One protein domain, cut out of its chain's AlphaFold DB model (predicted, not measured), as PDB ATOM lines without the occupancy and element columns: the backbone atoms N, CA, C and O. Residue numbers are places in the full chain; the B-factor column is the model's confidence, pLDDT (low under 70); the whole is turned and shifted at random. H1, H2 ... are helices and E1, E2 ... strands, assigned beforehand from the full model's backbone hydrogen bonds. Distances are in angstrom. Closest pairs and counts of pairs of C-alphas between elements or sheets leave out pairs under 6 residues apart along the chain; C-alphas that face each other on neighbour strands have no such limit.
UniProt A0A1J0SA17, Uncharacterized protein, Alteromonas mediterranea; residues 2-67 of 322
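AT A GLANCE: This is residues 2 to 67 of the 322 residues of an uncharacterized protein of Alteromonas mediterranea (UniProt A0A1J0SA17). A two-stranded hairpin, E1 and E2, reaches toward one end of the domain and two helices, H1 and H2, lie toward the other, with the short helix H3 between them near the middle. A long stretch without a named element, residues 16 to 43, winds from H2 to the hairpin. The printed part has 66 residues, with three named helices and two named strands in the order H1, H2, E1, E2, H3; the sheet, E1 - E2, is antiparallel. The class is mixed, helices and strands, with under half of the residues in named elements. The whole is compact, with a radius of gyration of the C-alphas of 10.8 A and spans of 31 by 24 by 19 A.

HOW THE PARTS SIT: H1, residues 3 to 10, touches H3, residues 59 to 62; their closest C-alphas, those of Thr 4 and Pro 60, are 5.1 A apart. H2, residues 12 to 15, is close to H1 but not clearly touching, with the closest C-alphas, those of Phe 8 and Tyr 15, 7.5 A apart. E1, residues 44 to 50, and E2, residues 53 to 58, form a hairpin, antiparallel at 152 degrees, with N 46 and O 57 at 2.9 A and N 50 and O 53 at 2.8 A, within hydrogen-bond range. Residues 21 to 22 pair antiparallel with residues 44 to 45 of E1. The closest C-alphas of E1 and H3, those of Ser 45 and Ile 59, are 5.7 A apart. H1 is apart from E1 and E2. In H1 every O i to N i+4 pair is within hydrogen-bond range; H2 and H3 are too short for such a pair.

IN THESE COORDINATES: H1 begins at C-alpha 3 (-16.436, -9.883, -42.997) and is 10.5 A long; H2 measures 5.6 A. E1 is 18.9 A long and E2 16.3 A. H3 measures 4.9 A and ends at C-alpha 62 (-6.702, -5.066, -49.390).

THE WHOLE: The C-alphas farthest apart, those of Thr 10 and Ser 52, are 32.5 A apart. The printed part has no cut, the link from H2 to E1 is long with 28 residues, and no printed residue is under 70 in pLDDT.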
ATOM      1  N   ASN A   2     -14.441 -12.542 -39.445       92.38
ATOM      2  CA  ASN A   2     -14.620 -11.142 -39.836       92.38
ATOM      3  C   ASN A   2     -15.151 -11.069 -41.281       92.38
ATOM      4  O   ASN A   2     -14.878 -11.969 -42.072       92.38
ATOM      5  N   GLY A   3     -15.888 -10.015 -41.643       94.44
ATOM      6  CA  GLY A   3     -16.436  -9.883 -42.997       94.44
ATOM      7  C   GLY A   3     -15.371  -9.797 -44.096       94.44
ATOM      8  O   GLY A   3     -15.572 -10.357 -45.166       94.44
ATOM      9  N   THR A   4     -14.218  -9.169 -43.835       94.69
ATOM     10  CA  THR A   4     -13.111  -9.127 -44.815       94.69
ATOM     11  C   THR A   4     -12.470 -10.495 -45.028       94.69
ATOM     12  O   THR A   4     -12.223 -10.870 -46.169       94.69
ATOM     13  N   ASP A   5     -12.274 -11.260 -43.950       96.06
ATOM     14  CA  ASP A   5     -11.778 -12.639 -44.031       96.06
ATOM     15  C   ASP A   5     -12.754 -13.509 -44.835       96.06
ATOM     16  O   ASP A   5     -12.335 -14.243 -45.718       96.06
ATOM     17  N   PHE A   6     -14.064 -13.344 -44.614       96.06
ATOM     18  CA  PHE A   6     -15.086 -14.074 -45.365       96.06
ATOM     19  C   PHE A   6     -15.058 -13.770 -46.868       96.06
ATOM     20  O   PHE A   6     -15.174 -14.688 -47.673       96.06
ATOM     21  N   ILE A   7     -14.882 -12.501 -47.264       94.69
ATOM     22  CA  ILE A   7     -14.725 -12.137 -48.685       94.69
ATOM     23  C   ILE A   7     -13.491 -12.823 -49.269       94.69
ATOM     24  O   ILE A   7     -13.580 -13.401 -50.347       94.69
ATOM     25  N   PHE A   8     -12.361 -12.760 -48.561       93.69
ATOM     26  CA  PHE A   8     -11.105 -13.360 -49.008       93.69
ATOM     27  C   PHE A   8     -11.232 -14.876 -49.213       93.69
ATOM     28  O   PHE A   8     -10.830 -15.387 -50.252       93.69
ATOM     29  N   GLU A   9     -11.831 -15.579 -48.252       93.12
ATOM     30  CA  GLU A   9     -12.032 -17.032 -48.316       93.12
ATOM     31  C   GLU A   9     -13.034 -17.439 -49.409       93.12
ATOM     32  O   GLU A   9     -12.880 -18.493 -50.019       93.12
ATOM     33  N   THR A  10     -14.045 -16.605 -49.675       93.31
ATOM     34  CA  THR A  10     -15.114 -16.912 -50.642       93.31
ATOM     35  C   THR A  10     -14.735 -16.548 -52.079       93.31
ATOM     36  O   THR A  10     -15.201 -17.185 -53.019       93.31
ATOM     37  N   LEU A  11     -13.912 -15.514 -52.273       91.12
ATOM     38  CA  LEU A  11     -13.547 -14.979 -53.590       91.12
ATOM     39  C   LEU A  11     -12.019 -14.871 -53.745       91.12
ATOM     40  O   LEU A  11     -11.495 -13.760 -53.890       91.12
ATOM     41  N   PRO A  12     -11.290 -16.003 -53.741       88.56
ATOM     42  CA  PRO A  12      -9.829 -16.004 -53.818       88.56
ATOM     43  C   PRO A  12      -9.300 -15.383 -55.117       88.56
ATOM     44  O   PRO A  12      -8.234 -14.775 -55.110       88.56
ATOM     45  N   ASP A  13     -10.056 -15.433 -56.215       88.69
ATOM     46  CA  ASP A  13      -9.658 -14.838 -57.498       88.69
ATOM     47  C   ASP A  13      -9.494 -13.308 -57.435       88.69
ATOM     48  O   ASP A  13      -8.773 -12.720 -58.242       88.69
ATOM     49  N   LEU A  14     -10.103 -12.635 -56.448       87.81
ATOM     50  CA  LEU A  14      -9.889 -11.199 -56.235       87.81
ATOM     51  C   LEU A  14      -8.493 -10.865 -55.695       87.81
ATOM     52  O   LEU A  14      -8.082  -9.705 -55.757       87.81
ATOM     53  N   TYR A  15      -7.783 -11.853 -55.147       84.88
ATOM     54  CA  TYR A  15      -6.423 -11.693 -54.636       84.88
ATOM     55  C   TYR A  15      -5.362 -11.705 -55.748       84.88
ATOM     56  O   TYR A  15      -4.244 -11.236 -55.528       84.88
ATOM     57  N   GLU A  16      -5.694 -12.219 -56.939       86.31
ATOM     58  CA  GLU A  16      -4.761 -12.324 -58.062       86.31
ATOM     59  C   GLU A  16      -4.127 -10.955 -58.378       86.31
ATOM     60  O   GLU A  16      -4.828  -9.993 -58.687       86.31
ATOM     61  N   GLY A  17      -2.794 -10.868 -58.286       85.25
ATOM     62  CA  GLY A  17      -2.031  -9.648 -58.582       85.25
ATOM     63  C   GLY A  17      -1.745  -8.725 -57.390       85.25
ATOM     64  O   GLY A  17      -1.044  -7.724 -57.562       85.25
ATOM     65  N   ILE A  18      -2.211  -9.040 -56.175       91.00
ATOM     66  CA  ILE A  18      -1.827  -8.272 -54.980       91.00
ATOM     67  C   ILE A  18      -0.356  -8.545 -54.644       91.00
ATOM     68  O   ILE A  18      -0.002  -9.629 -54.183       91.00
ATOM     69  N   GLU A  19       0.500  -7.536 -54.813       92.12
ATOM     70  CA  GLU A  19       1.887  -7.578 -54.340       92.12
ATOM     71  C   GLU A  19       1.930  -7.635 -52.809       92.12
ATOM     72  O   GLU A  19       1.359  -6.788 -52.122       92.12
ATOM     73  N   THR A  20       2.609  -8.634 -52.252       95.44
ATOM     74  CA  THR A  20       2.677  -8.839 -50.799       95.44
ATOM     75  C   THR A  20       4.105  -8.851 -50.296       95.44
ATOM     76  O   THR A  20       5.003  -9.313 -50.999       95.44
ATOM     77  N   ARG A  21       4.291  -8.464 -49.034       96.00
ATOM     78  CA  ARG A  21       5.521  -8.696 -48.274       96.00
ATOM     79  C   ARG A  21       5.264  -9.619 -47.075       96.00
ATOM     80  O   ARG A  21       4.115  -9.717 -46.636       96.00
ATOM     81  N   PRO A  22       6.306 -10.263 -46.518       97.31
ATOM     82  CA  PRO A  22       6.198 -10.936 -45.230       97.31
ATOM     83  C   PRO A  22       5.675  -9.981 -44.152       97.31
ATOM     84  O   PRO A  22       6.079  -8.810 -44.098       97.31
ATOM     85  N   SER A  23       4.769 -10.473 -43.311       95.38
ATOM     86  CA  SER A  23       4.235  -9.707 -42.188       95.38
ATOM     87  C   SER A  23       5.258  -9.586 -41.053       95.38
ATOM     88  O   SER A  23       6.101 -10.459 -40.839       95.38
ATOM     89  N   THR A  24       5.187  -8.487 -40.301       95.94
ATOM     90  CA  THR A  24       6.023  -8.252 -39.112       95.94
ATOM     91  C   THR A  24       5.182  -8.223 -37.829       95.94
ATOM     92  O   THR A  24       3.978  -7.962 -37.886       95.94
ATOM     93  N   PRO A  25       5.774  -8.446 -36.636       94.19
ATOM     94  CA  PRO A  25       5.059  -8.308 -35.361       94.19
ATOM     95  C   PRO A  25       4.505  -6.902 -35.073       94.19
ATOM     96  O   PRO A  25       3.702  -6.745 -34.165       94.19
ATOM     97  N   SER A  26       4.938  -5.877 -35.810       94.88
ATOM     98  CA  SER A  26       4.427  -4.506 -35.695       94.88
ATOM     99  C   SER A  26       3.327  -4.176 -36.710       94.88
ATOM    100  O   SER A  26       2.810  -3.060 -36.702       94.88
ATOM    101  N   ASP A  27       2.967  -5.107 -37.599       96.94
ATOM    102  CA  ASP A  27       1.993  -4.839 -38.656       96.94
ATOM    103  C   ASP A  27       0.552  -4.869 -38.121       96.94
ATOM    104  O   ASP A  27      -0.051  -5.933 -37.913       96.94
ATOM    105  N   PHE A  28      -0.030  -3.677 -37.999       96.75
ATOM    106  CA  PHE A  28      -1.461  -3.460 -37.804       96.75
ATOM    107  C   PHE A  28      -2.087  -2.926 -39.087       96.75
ATOM    108  O   PHE A  28      -1.560  -2.023 -39.737       96.75
ATOM    109  N   CYS A  29      -3.230  -3.491 -39.466       95.31
ATOM    110  CA  CYS A  29      -3.924  -3.075 -40.671       95.31
ATOM    111  C   CYS A  29      -4.570  -1.696 -40.477       95.31
ATOM    112  O   CYS A  29      -5.468  -1.550 -39.654       95.31
ATOM    113  N   ALA A  30      -4.223  -0.719 -41.315       93.38
ATOM    114  CA  ALA A  30      -4.817   0.621 -41.272       93.38
ATOM    115  C   ALA A  30      -6.341   0.635 -41.541       93.38
ATOM    116  O   ALA A  30      -7.034   1.557 -41.117       93.38
ATOM    117  N   CYS A  31      -6.883  -0.394 -42.207       92.06
ATOM    118  CA  CYS A  31      -8.315  -0.504 -42.500       92.06
ATOM    119  C   CYS A  31      -9.123  -1.098 -41.334       92.06
ATOM    120  O   CYS A  31     -10.081  -0.479 -40.888       92.06
ATOM    121  N   CYS A  32      -8.767  -2.297 -40.853       94.31
ATOM    122  CA  CYS A  32      -9.533  -2.991 -39.803       94.31
ATOM    123  C   CYS A  32      -8.957  -2.844 -38.391       94.31
ATOM    124  O   CYS A  32      -9.558  -3.354 -37.449       94.31
ATOM    125  N   GLN A  33      -7.790  -2.209 -38.243       95.06
ATOM    126  CA  GLN A  33      -7.058  -2.035 -36.980       95.06
ATOM    127  C   GLN A  33      -6.667  -3.345 -36.268       95.06
ATOM    128  O   GLN A  33      -6.148  -3.315 -35.156       95.06
ATOM    129  N   ARG A  34      -6.861  -4.507 -36.908       95.31
ATOM    130  CA  ARG A  34      -6.375  -5.798 -36.406       95.31
ATOM    131  C   ARG A  34      -4.880  -5.941 -36.653       95.31
ATOM    132  O   ARG A  34      -4.367  -5.470 -37.675       95.31
ATOM    133  N   HIS A  35      -4.209  -6.670 -35.769       96.94
ATOM    134  CA  HIS A  35      -2.882  -7.189 -36.069       96.94
ATOM    135  C   HIS A  35      -2.997  -8.168 -37.248       96.94
ATOM    136  O   HIS A  35      -3.906  -8.996 -37.280       96.94
ATOM    137  N   VAL A  36      -2.082  -8.095 -38.226       96.88
ATOM    138  CA  VAL A  36      -2.094  -8.989 -39.406       96.88
ATOM    139  C   VAL A  36      -2.141 -10.478 -39.025       96.88
ATOM    140  O   VAL A  36      -2.840 -11.241 -39.689       96.88
ATOM    141  N   LYS A  37      -1.496 -10.873 -37.917       96.12
ATOM    142  CA  LYS A  37      -1.501 -12.249 -37.393       96.12
ATOM    143  C   LYS A  37      -2.892 -12.780 -37.020       96.12
ATOM    144  O   LYS A  37      -3.073 -13.990 -37.000       96.12
ATOM    145  N   ASP A  38      -3.862 -11.898 -36.786       95.88
ATOM    146  CA  ASP A  38      -5.238 -12.247 -36.403       95.88
ATOM    147  C   ASP A  38      -6.200 -12.245 -37.608       95.88
ATOM    148  O   ASP A  38      -7.419 -12.079 -37.461       95.88
ATOM    149  N   THR A  39      -5.662 -12.338 -38.827       96.00
ATOM    150  CA  THR A  39      -6.423 -12.302 -40.086       96.00
ATOM    151  C   THR A  39      -6.271 -13.609 -40.858       96.00
ATOM    152  O   THR A  39      -5.396 -14.412 -40.541       96.00
ATOM    153  N   ALA A  40      -7.100 -13.823 -41.886       94.81
ATOM    154  CA  ALA A  40      -7.050 -15.048 -42.696       94.81
ATOM    155  C   ALA A  40      -5.698 -15.285 -43.407       94.81
ATOM    156  O   ALA A  40      -5.426 -16.401 -43.839       94.81
ATOM    157  N   VAL A  41      -4.845 -14.257 -43.514       95.19
ATOM    158  CA  VAL A  41      -3.503 -14.348 -44.110       95.19
ATOM    159  C   VAL A  41      -2.470 -13.769 -43.132       95.19
ATOM    160  O   VAL A  41      -2.106 -12.596 -43.238       95.19
ATOM    161  N   PRO A  42      -2.029 -14.545 -42.126       96.12
ATOM    162  CA  PRO A  42      -1.252 -14.025 -40.998       96.12
ATOM    163  C   PRO A  42       0.214 -13.718 -41.328       96.12
ATOM    164  O   PRO A  42       0.864 -12.942 -40.624       96.12
ATOM    165  N   ASP A  43       0.742 -14.323 -42.386       96.62
ATOM    166  CA  ASP A  43       2.142 -14.310 -42.816       96.62
ATOM    167  C   ASP A  43       2.444 -13.251 -43.887       96.62
ATOM    168  O   ASP A  43       3.611 -12.987 -44.185       96.62
ATOM    169  N   LYS A  44       1.410 -12.609 -44.447       96.38
ATOM    170  CA  LYS A  44       1.551 -11.618 -45.519       96.38
ATOM    171  C   LYS A  44       0.794 -10.336 -45.227       96.38
ATOM    172  O   LYS A  44      -0.318 -10.335 -44.702       96.38
ATOM    173  N   SER A  45       1.374  -9.227 -45.653       96.38
ATOM    174  CA  SER A  45       0.731  -7.920 -45.651       96.38
ATOM    175  C   SER A  45       1.014  -7.181 -46.954       96.38
ATOM    176  O   SER A  45       1.932  -7.515 -47.708       96.38
ATOM    177  N   TRP A  46       0.175  -6.196 -47.246       96.12
ATOM    178  CA  TRP A  46       0.417  -5.222 -48.301       96.12
ATOM    179  C   TRP A  46       0.940  -3.940 -47.659       96.12
ATOM    180  O   TRP A  46       0.411  -3.504 -46.636       96.12
ATOM    181  N   GLU A  47       1.941  -3.320 -48.272       95.50
ATOM    182  CA  GLU A  47       2.445  -2.010 -47.877       95.50
ATOM    183  C   GLU A  47       2.493  -1.101 -49.096       95.50
ATOM    184  O   GLU A  47       2.981  -1.485 -50.160       95.50
ATOM    185  N   GLY A  48       2.002   0.122 -48.945       90.94
ATOM    186  CA  GLY A  48       2.087   1.102 -50.014       90.94
ATOM    187  C   GLY A  48       1.891   2.524 -49.528       90.94
ATOM    188  O   GLY A  48       1.487   2.779 -48.395       90.94
ATOM    189  N   LYS A  49       2.199   3.478 -50.410       88.25
ATOM    190  CA  LYS A  49       2.029   4.904 -50.127       88.25
ATOM    191  C   LYS A  49       0.648   5.381 -50.562       88.25
ATOM    192  O   LYS A  49       0.318   5.359 -51.748       88.25
ATOM    193  N   ILE A  50      -0.129   5.881 -49.610       79.56
ATOM    194  CA  ILE A  50      -1.436   6.504 -49.815       79.56
ATOM    195  C   ILE A  50      -1.344   7.945 -49.302       79.56
ATOM    196  O   ILE A  50      -1.038   8.180 -48.139       79.56
ATOM    197  N   TYR A  51      -1.553   8.929 -50.185       72.88
ATOM    198  CA  TYR A  51      -1.481  10.366 -49.858       72.88
ATOM    199  C   TYR A  51      -0.250  10.750 -49.010       72.88
ATOM    200  O   TYR A  51      -0.362  11.406 -47.977       72.88
ATOM    201  N   SER A  52       0.930  10.308 -49.457       78.00
ATOM    202  CA  SER A  52       2.238  10.543 -48.819       78.00
ATOM    203  C   SER A  52       2.485   9.819 -47.490       78.00
ATOM    204  O   SER A  52       3.571   9.963 -46.930       78.00
ATOM    205  N   LYS A  53       1.542   9.006 -47.005       87.62
ATOM    206  CA  LYS A  53       1.725   8.136 -45.839       87.62
ATOM    207  C   LYS A  53       1.930   6.698 -46.286       87.62
ATOM    208  O   LYS A  53       1.240   6.226 -47.184       87.62
ATOM    209  N   THR A  54       2.879   6.009 -45.668       90.56
ATOM    210  CA  THR A  54       2.979   4.556 -45.803       90.56
ATOM    211  C   THR A  54       1.884   3.924 -44.953       90.56
ATOM    212  O   THR A  54       1.783   4.219 -43.763       90.56
ATOM    213  N   GLU A  55       1.059   3.082 -45.565       93.25
ATOM    214  CA  GLU A  55       0.005   2.324 -44.895       93.25
ATOM    215  C   GLU A  55       0.257   0.827 -45.080       93.25
ATOM    216  O   GLU A  55       0.686   0.383 -46.148       93.25
ATOM    217  N   VAL A  56      -0.034   0.056 -44.031       95.00
ATOM    218  CA  VAL A  56       0.008  -1.408 -44.049       95.00
ATOM    219  C   VAL A  56      -1.419  -1.931 -44.011       95.00
ATOM    220  O   VAL A  56      -2.207  -1.547 -43.143       95.00
ATOM    221  N   HIS A  57      -1.767  -2.826 -44.929       95.31
ATOM    222  CA  HIS A  57      -3.051  -3.520 -44.945       95.31
ATOM    223  C   HIS A  57      -2.856  -5.026 -44.773       95.31
ATOM    224  O   HIS A  57      -1.946  -5.613 -45.358       95.31
ATOM    225  N   CYS A  58      -3.745  -5.675 -44.016       96.12
ATOM    226  CA  CYS A  58      -3.879  -7.121 -44.137       96.12
ATOM    227  C   CYS A  58      -4.480  -7.455 -45.507       96.12
ATOM    228  O   CYS A  58      -5.267  -6.675 -46.061       96.12
ATOM    229  N   ILE A  59      -4.128  -8.623 -46.043       95.56
ATOM    230  CA  ILE A  59      -4.585  -9.048 -47.369       95.56
ATOM    231  C   ILE A  59      -6.119  -9.068 -47.482       95.56
ATOM    232  O   ILE A  59      -6.623  -8.488 -48.447       95.56
ATOM    233  N   PRO A  60      -6.888  -9.579 -46.496       95.38
ATOM    234  CA  PRO A  60      -8.349  -9.569 -46.582       95.38
ATOM    235  C   PRO A  60      -8.970  -8.171 -46.731       95.38
ATOM    236  O   PRO A  60      -9.952  -8.000 -47.449       95.38
ATOM    237  N   CYS A  61      -8.397  -7.139 -46.100       94.81
ATOM    238  CA  CYS A  61      -8.862  -5.761 -46.300       94.81
ATOM    239  C   CYS A  61      -8.438  -5.206 -47.662       94.81
ATOM    240  O   CYS A  61      -9.192  -4.455 -48.283       94.81
ATOM    241  N   GLN A  62      -7.235  -5.559 -48.125       93.56
ATOM    242  CA  GLN A  62      -6.702  -5.066 -49.390       93.56
ATOM    243  C   GLN A  62      -7.491  -5.581 -50.599       93.56
ATOM    244  O   GLN A  62      -7.616  -4.837 -51.570       93.56
ATOM    245  N   VAL A  63      -8.090  -6.776 -50.525       92.00
ATOM    246  CA  VAL A  63      -8.962  -7.342 -51.578       92.00
ATOM    247  C   VAL A  63     -10.039  -6.359 -52.040       92.00
ATOM    248  O   VAL A  63     -10.276  -6.212 -53.235       92.00
ATOM    249  N   LEU A  64     -10.657  -5.616 -51.117       91.25
ATOM    250  CA  LEU A  64     -11.681  -4.629 -51.471       91.25
ATOM    251  C   LEU A  64     -11.127  -3.458 -52.288       91.25
ATOM    252  O   LEU A  64     -11.874  -2.808 -53.011       91.25
ATOM    253  N   TYR A  65      -9.841  -3.140 -52.164       89.88
ATOM    254  CA  TYR A  65      -9.253  -1.927 -52.734       89.88
ATOM    255  C   TYR A  65      -8.194  -2.197 -53.797       89.88
ATOM    256  O   TYR A  65      -7.660  -1.233 -54.359       89.88
ATOM    257  N   HIS A  66      -7.912  -3.466 -54.075       90.75
ATOM    258  CA  HIS A  66      -7.025  -3.868 -55.144       90.75
ATOM    259  C   HIS A  66      -7.710  -3.676 -56.504       90.75
ATOM    260  O   HIS A  66      -8.835  -4.147 -56.696       90.75
ATOM    261  N   PRO A  67      -7.075  -2.963 -57.449       89.62
ATOM    262  CA  PRO A  67      -7.567  -2.887 -58.815       89.62
ATOM    263  C   PRO A  67      -7.498  -4.255 -59.493       89.62
ATOM    264  O   PRO A  67      -6.439  -4.871 -59.508       89.62
TER     265      PRO A  67